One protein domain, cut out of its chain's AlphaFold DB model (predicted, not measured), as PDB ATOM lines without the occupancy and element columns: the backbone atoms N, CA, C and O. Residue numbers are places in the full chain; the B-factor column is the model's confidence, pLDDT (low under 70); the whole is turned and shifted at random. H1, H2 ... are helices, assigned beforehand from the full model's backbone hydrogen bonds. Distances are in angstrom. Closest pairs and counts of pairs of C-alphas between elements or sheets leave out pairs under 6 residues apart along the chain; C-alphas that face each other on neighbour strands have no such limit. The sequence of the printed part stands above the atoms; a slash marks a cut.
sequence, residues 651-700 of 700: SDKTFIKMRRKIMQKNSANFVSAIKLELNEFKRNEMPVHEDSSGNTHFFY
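AT A GLANCE: This is residues 651 to 700 of the 700 residues of the protein "LAMI_0H11804g1_1" of Lachancea mirantina (UniProt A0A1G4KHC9). Two helices meet near their ends at a corner and make an L; from the far end of the longer arm, H2, an unnamed tail, residues 685 to 700, loops round and folds back along H2. The first arm, H1, sticks out from the corner with residues 653 to 658. The printed part has 50 residues with two named helices, H1 then H2, and no named strand; its class is all helix. It is only just loose, close to extended, with a radius of gyration of the C-alphas of 14.6 A, and elongated, spanning 41 by 23 by 14 A.

IN THESE COORDINATES: Find C-alpha 653 at (94.040, 94.012, 81.382); from there H1, residues 653 to 664, runs 15.9 A to C-alpha 664. After residues 665 to 667, find C-alpha 668 at (111.904, 107.869, 84.563), where H2, residues 668 to 684, begins; it runs 24.2 A to C-alpha 684 at (113.983, 112.293, 60.900). Read on through residues 685 to 700, which hold no named element, to C-alpha 700 at (110.648, 117.701, 77.192).

HOW THE PARTS SIT: Look at Met 663 and Val 671: their C-alphas, the closest of H1 and H2, are 7.8 A apart. The two helices are close but not clearly touching, with 1 pair of C-alphas within 8 A. Their lines are about perpendicular, at 78 degrees, and their centres are 19.5 A apart. In both H1 and H2 every O i to N i+4 pair is within hydrogen-bond range.

THE WHOLE: The C-alphas of Thr 654 and Glu 690 are the two farthest apart, at 41.3 A. The printed part has no cut and ends at Tyr 700, the chain's last residue. The link from H1 to H2 is tight. In the B-factor column you find a mean pLDDT of 85.2 for the printed part of this model; residues 651 and 666 are under 70.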
ATOM      1  N   SER A 651      94.757  95.954  73.936       63.84
ATOM      2  CA  SER A 651      95.567  96.063  75.157       63.84
ATOM      3  C   SER A 651      94.903  95.417  76.376       63.84
ATOM      4  O   SER A 651      94.180  96.101  77.110       63.84
ATOM      5  N   ASP A 652      95.109  94.108  76.554       74.31
ATOM      6  CA  ASP A 652      94.445  93.346  77.616       74.31
ATOM      7  C   ASP A 652      94.679  93.988  79.000       74.31
ATOM      8  O   ASP A 652      95.620  94.758  79.218       74.31
ATOM      9  N   LYS A 653      93.839  93.646  79.979       77.00
ATOM     10  CA  LYS A 653      94.040  94.012  81.382       77.00
ATOM     11  C   LYS A 653      95.464  93.719  81.864       77.00
ATOM     12  O   LYS A 653      95.996  94.522  82.627       77.00
ATOM     13  N   THR A 654      96.102  92.641  81.398       78.25
ATOM     14  CA  THR A 654      97.526  92.368  81.654       78.25
ATOM     15  C   THR A 654      98.444  93.449  81.080       78.25
ATOM     16  O   THR A 654      99.267  93.972  81.825       78.25
ATOM     17  N   PHE A 655      98.269  93.881  79.824       78.62
ATOM     18  CA  PHE A 655      99.003  95.014  79.238       78.62
ATOM     19  C   PHE A 655      98.754  96.313  80.015       78.62
ATOM     20  O   PHE A 655      99.697  97.055  80.284       78.62
ATOM     21  N   ILE A 656      97.511  96.600  80.413       78.88
ATOM     22  CA  ILE A 656      97.182  97.815  81.176       78.88
ATOM     23  C   ILE A 656      97.857  97.778  82.557       78.88
ATOM     24  O   ILE A 656      98.517  98.750  82.929       78.88
ATOM     25  N   LYS A 657      97.787  96.650  83.280       82.81
ATOM     26  CA  LYS A 657      98.512  96.453  84.547       82.81
ATOM     27  C   LYS A 657     100.031  96.505  84.358       82.81
ATOM     28  O   LYS A 657     100.707  97.130  85.168       82.81
ATOM     29  N   MET A 658     100.581  95.934  83.287       80.75
ATOM     30  CA  MET A 658     102.020  95.950  82.996       80.75
ATOM     31  C   MET A 658     102.512  97.362  82.659       80.75
ATOM     32  O   MET A 658     103.497  97.816  83.235       80.75
ATOM     33  N   ARG A 659     101.788  98.105  81.813       78.44
ATOM     34  CA  ARG A 659     102.043  99.525  81.527       78.44
ATOM     35  C   ARG A 659     101.977 100.362  82.805       78.44
ATOM     36  O   ARG A 659     102.857 101.193  83.023       78.44
ATOM     37  N   ARG A 660     100.979 100.124  83.667       79.12
ATOM     38  CA  ARG A 660     100.864 100.778  84.980       79.12
ATOM     39  C   ARG A 660     102.074 100.438  85.867       79.12
ATOM     40  O   ARG A 660     102.715 101.365  86.347       79.12
ATOM     41  N   LYS A 661     102.467  99.161  85.981       83.12
ATOM     42  CA  LYS A 661     103.649  98.683  86.735       83.12
ATOM     43  C   LYS A 661     104.953  99.312  86.220       83.12
ATOM     44  O   LYS A 661     105.776  99.730  87.026       83.12
ATOM     45  N   ILE A 662     105.117  99.457  84.902       77.75
ATOM     46  CA  ILE A 662     106.264 100.144  84.277       77.75
ATOM     47  C   ILE A 662     106.282 101.634  84.647       77.75
ATOM     48  O   ILE A 662     107.314 102.135  85.094       77.75
ATOM     49  N   MET A 663     105.152 102.339  84.516       75.62
ATOM     50  CA  MET A 663     105.058 103.765  84.864       75.62
ATOM     51  C   MET A 663     105.188 104.026  86.377       75.62
ATOM     52  O   MET A 663     105.737 105.053  86.760       75.62
ATOM     53  N   GLN A 664     104.731 103.102  87.231       82.06
ATOM     54  CA  GLN A 664     104.819 103.202  88.694       82.06
ATOM     55  C   GLN A 664     106.195 102.825  89.262       82.06
ATOM     56  O   GLN A 664     106.579 103.372  90.291       82.06
ATOM     57  N   LYS A 665     106.975 101.942  88.615       77.94
ATOM     58  CA  LYS A 665     108.318 101.519  89.080       77.94
ATOM     59  C   LYS A 665     109.410 102.609  88.961       77.94
ATOM     60  O   LYS A 665     110.582 102.287  88.797       77.94
ATOM     61  N   ASN A 666     109.049 103.895  89.014       62.81
ATOM     62  CA  ASN A 666     109.952 105.048  88.884       62.81
ATOM     63  C   ASN A 666     110.922 104.949  87.688       62.81
ATOM     64  O   ASN A 666     112.048 105.443  87.736       62.81
ATOM     65  N   SER A 667     110.472 104.348  86.581       71.69
ATOM     66  CA  SER A 667     111.266 104.149  85.363       71.69
ATOM     67  C   SER A 667     111.402 105.440  84.534       71.69
ATOM     68  O   SER A 667     111.257 105.449  83.313       71.69
ATOM     69  N   ALA A 668     111.716 106.561  85.191       77.44
ATOM     70  CA  ALA A 668     111.904 107.869  84.563       77.44
ATOM     71  C   ALA A 668     112.900 107.807  83.391       77.44
ATOM     72  O   ALA A 668     112.659 108.430  82.361       77.44
ATOM     73  N   ASN A 669     113.942 106.978  83.514       85.00
ATOM     74  CA  ASN A 669     114.940 106.709  82.472       85.00
ATOM     75  C   ASN A 669     114.361 105.982  81.239       85.00
ATOM     76  O   ASN A 669     114.806 106.210  80.121       85.00
ATOM     77  N   PHE A 670     113.363 105.111  81.424       83.75
ATOM     78  CA  PHE A 670     112.667 104.426  80.328       83.75
ATOM     79  C   PHE A 670     111.682 105.373  79.634       83.75
ATOM     80  O   PHE A 670     111.637 105.449  78.408       83.75
ATOM     81  N   VAL A 671     110.944 106.167  80.416       83.94
ATOM     82  CA  VAL A 671     110.049 107.202  79.879       83.94
ATOM     83  C   VAL A 671     110.842 108.284  79.135       83.94
ATOM     84  O   VAL A 671     110.399 108.731  78.080       83.94
ATOM     85  N   SER A 672     112.022 108.687  79.621       89.75
ATOM     86  CA  SER A 672     112.888 109.640  78.917       89.75
ATOM     87  C   SER A 672     113.536 109.040  77.667       89.75
ATOM     88  O   SER A 672     113.587 109.731  76.653       89.75
ATOM     89  N   ALA A 673     113.936 107.762  77.677       91.25
ATOM     90  CA  ALA A 673     114.392 107.066  76.472       91.25
ATOM     91  C   ALA A 673     113.305 107.055  75.380       91.25
ATOM     92  O   ALA A 673     113.560 107.506  74.265       91.25
ATOM     93  N   ILE A 674     112.067 106.677  75.725       87.75
ATOM     94  CA  ILE A 674     110.916 106.716  74.805       87.75
ATOM     95  C   ILE A 674     110.638 108.141  74.298       87.75
ATOM     96  O   ILE A 674     110.366 108.327  73.112       87.75
ATOM     97  N   LYS A 675     110.718 109.169  75.159       93.94
ATOM     98  CA  LYS A 675     110.589 110.575  74.726       93.94
ATOM     99  C   LYS A 675     111.656 110.953  73.693       93.94
ATOM    100  O   LYS A 675     111.331 111.641  72.728       93.94
ATOM    101  N   LEU A 676     112.909 110.546  73.908       95.88
ATOM    102  CA  LEU A 676     114.033 110.847  73.018       95.88
ATOM    103  C   LEU A 676     113.879 110.144  71.665       95.88
ATOM    104  O   LEU A 676     113.969 110.813  70.640       95.88
ATOM    105  N   GLU A 677     113.546 108.854  71.660       95.75
ATOM    106  CA  GLU A 677     113.280 108.063  70.450       95.75
ATOM    107  C   GLU A 677     112.111 108.647  69.633       95.75
ATOM    108  O   GLU A 677     112.242 108.898  68.434       95.75
ATOM    109  N   LEU A 678     110.994 108.994  70.286       94.19
ATOM    110  CA  LEU A 678     109.869 109.678  69.634       94.19
ATOM    111  C   LEU A 678     110.236 111.070  69.106       94.19
ATOM    112  O   LEU A 678     109.682 111.501  68.095       94.19
ATOM    113  N   ASN A 679     111.137 111.796  69.772       96.38
ATOM    114  CA  ASN A 679     111.629 113.085  69.287       96.38
ATOM    115  C   ASN A 679     112.573 112.928  68.085       96.38
ATOM    116  O   ASN A 679     112.572 113.791  67.209       96.38
ATOM    117  N   GLU A 680     113.359 111.854  68.030       96.38
ATOM    118  CA  GLU A 680     114.232 111.529  66.901       96.38
ATOM    119  C   GLU A 680     113.411 111.114  65.672       96.38
ATOM    120  O   GLU A 680     113.555 111.724  64.612       96.38
ATOM    121  N   PHE A 681     112.450 110.200  65.831       94.50
ATOM    122  CA  PHE A 681     111.492 109.832  64.780       94.50
ATOM    123  C   PHE A 681     110.733 111.057  64.233       94.50
ATOM    124  O   PHE A 681     110.626 111.253  63.020       94.50
ATOM    125  N   LYS A 682     110.279 111.954  65.122       93.69
ATOM    126  CA  LYS A 682     109.633 113.227  64.749       93.69
ATOM    127  C   LYS A 682     110.524 114.165  63.925       93.69
ATOM    128  O   LYS A 682     109.993 114.929  63.126       93.69
ATOM    129  N   ARG A 683     111.847 114.142  64.120       94.00
ATOM    130  CA  ARG A 683     112.806 114.960  63.351       94.00
ATOM    131  C   ARG A 683     113.160 114.322  62.013       94.00
ATOM    132  O   ARG A 683     113.261 115.031  61.018       94.00
ATOM    133  N   ASN A 684     113.343 113.004  62.004       94.31
ATOM    134  CA  ASN A 684     113.983 112.293  60.900       94.31
ATOM    135  C   ASN A 684     112.978 111.681  59.908       94.31
ATOM    136  O   ASN A 684     113.257 111.650  58.713       94.31
ATOM    137  N   GLU A 685     111.822 111.202  60.382       90.56
ATOM    138  CA  GLU A 685     110.877 110.401  59.582       90.56
ATOM    139  C   GLU A 685     109.484 111.033  59.427       90.56
ATOM    140  O   GLU A 685     108.785 110.741  58.457       90.56
ATOM    141  N   MET A 686     109.091 111.957  60.313       84.69
ATOM    142  CA  MET A 686     107.829 112.706  60.187       84.69
ATOM    143  C   MET A 686     107.813 113.995  59.323       84.69
ATOM    144  O   MET A 686     106.703 114.513  59.156       84.69
ATOM    145  N   PRO A 687     108.905 114.569  58.762       86.25
ATOM    146  CA  PRO A 687     108.791 115.828  58.019       86.25
ATOM    147  C   PRO A 687     108.091 115.631  56.661       86.25
ATOM    148  O   PRO A 687     108.696 115.227  55.670       86.25
ATOM    149  N   VAL A 688     106.792 115.945  56.608       79.00
ATOM    150  CA  VAL A 688     105.963 115.875  55.384       79.00
ATOM    151  C   VAL A 688     106.292 117.027  54.423       79.00
ATOM    152  O   VAL A 688     106.286 116.856  53.204       79.00
ATOM    153  N   HIS A 689     106.604 118.190  54.998       83.94
ATOM    154  CA  HIS A 689     107.030 119.427  54.338       83.94
ATOM    155  C   HIS A 689     108.086 120.126  55.208       83.94
ATOM    156  O   HIS A 689     108.144 119.874  56.413       83.94
ATOM    157  N   GLU A 690     108.887 121.029  54.648       85.56
ATOM    158  CA  GLU A 690     109.975 121.708  55.376       85.56
ATOM    159  C   GLU A 690     109.447 122.460  56.622       85.56
ATOM    160  O   GLU A 690     109.924 122.234  57.739       85.56
ATOM    161  N   ASP A 691     108.342 123.201  56.472       88.31
ATOM    162  CA  ASP A 691     107.652 123.933  57.552       88.31
ATOM    163  C   ASP A 691     106.990 123.041  58.623       88.31
ATOM    164  O   ASP A 691     106.625 123.510  59.708       88.31
ATOM    165  N   SER A 692     106.808 121.739  58.356       86.25
ATOM    166  CA  SER A 692     106.183 120.825  59.330       86.25
ATOM    167  C   SER A 692     107.062 120.608  60.568       86.25
ATOM    168  O   SER A 692     106.548 120.356  61.659       86.25
ATOM    169  N   SER A 693     108.376 120.814  60.427       88.31
ATOM    170  CA  SER A 693     109.346 120.794  61.525       88.31
ATOM    171  C   SER A 693     109.020 121.821  62.621       88.31
ATOM    172  O   SER A 693     108.984 121.465  63.799       88.31
ATOM    173  N   GLY A 694     108.694 123.065  62.249       90.56
ATOM    174  CA  GLY A 694     108.366 124.144  63.192       90.56
ATOM    175  C   GLY A 694     107.039 123.949  63.934       90.56
ATOM    176  O   GLY A 694     106.865 124.466  65.034       90.56
ATOM    177  N   ASN A 695     106.125 123.158  63.366       90.19
ATOM    178  CA  ASN A 695     104.824 122.831  63.957       90.19
ATOM    179  C   ASN A 695     104.837 121.503  64.747       90.19
ATOM    180  O   ASN A 695     103.814 121.085  65.289       90.19
ATOM    181  N   THR A 696     105.983 120.817  64.824       91.38
ATOM    182  CA  THR A 696     106.097 119.505  65.471       91.38
ATOM    183  C   THR A 696     106.404 119.640  66.964       91.38
ATOM    184  O   THR A 696     107.501 120.020  67.370       91.38
ATOM    185  N   HIS A 697     105.442 119.279  67.819       93.38
ATOM    186  CA  HIS A 697     105.633 119.294  69.271       93.38
ATOM    187  C   HIS A 697     106.568 118.172  69.752       93.38
ATOM    188  O   HIS A 697     106.242 116.983  69.656       93.38
ATOM    189  N   PHE A 698     107.699 118.555  70.343       94.62
ATOM    190  CA  PHE A 698     108.641 117.653  71.011       94.62
ATOM    191  C   PHE A 698     108.287 117.435  72.485       94.62
ATOM    192  O   PHE A 698     107.687 118.293  73.132       94.62
ATOM    193  N   PHE A 699     108.674 116.278  73.016       93.75
ATOM    194  CA  PHE A 699     108.605 115.991  74.442       93.75
ATOM    195  C   PHE A 699     109.850 116.531  75.149       93.75
ATOM    196  O   PHE A 699     110.968 116.179  74.774       93.75
ATOM    197  N   TYR A 700     109.641 117.321  76.197       83.38
ATOM    198  CA  TYR A 700     110.648 117.701  77.192       83.38
ATOM    199  C   TYR A 700     110.355 116.906  78.472       83.38
ATOM    200  O   TYR A 700     109.153 116.697  78.759       83.38
TER     201      TYR A 700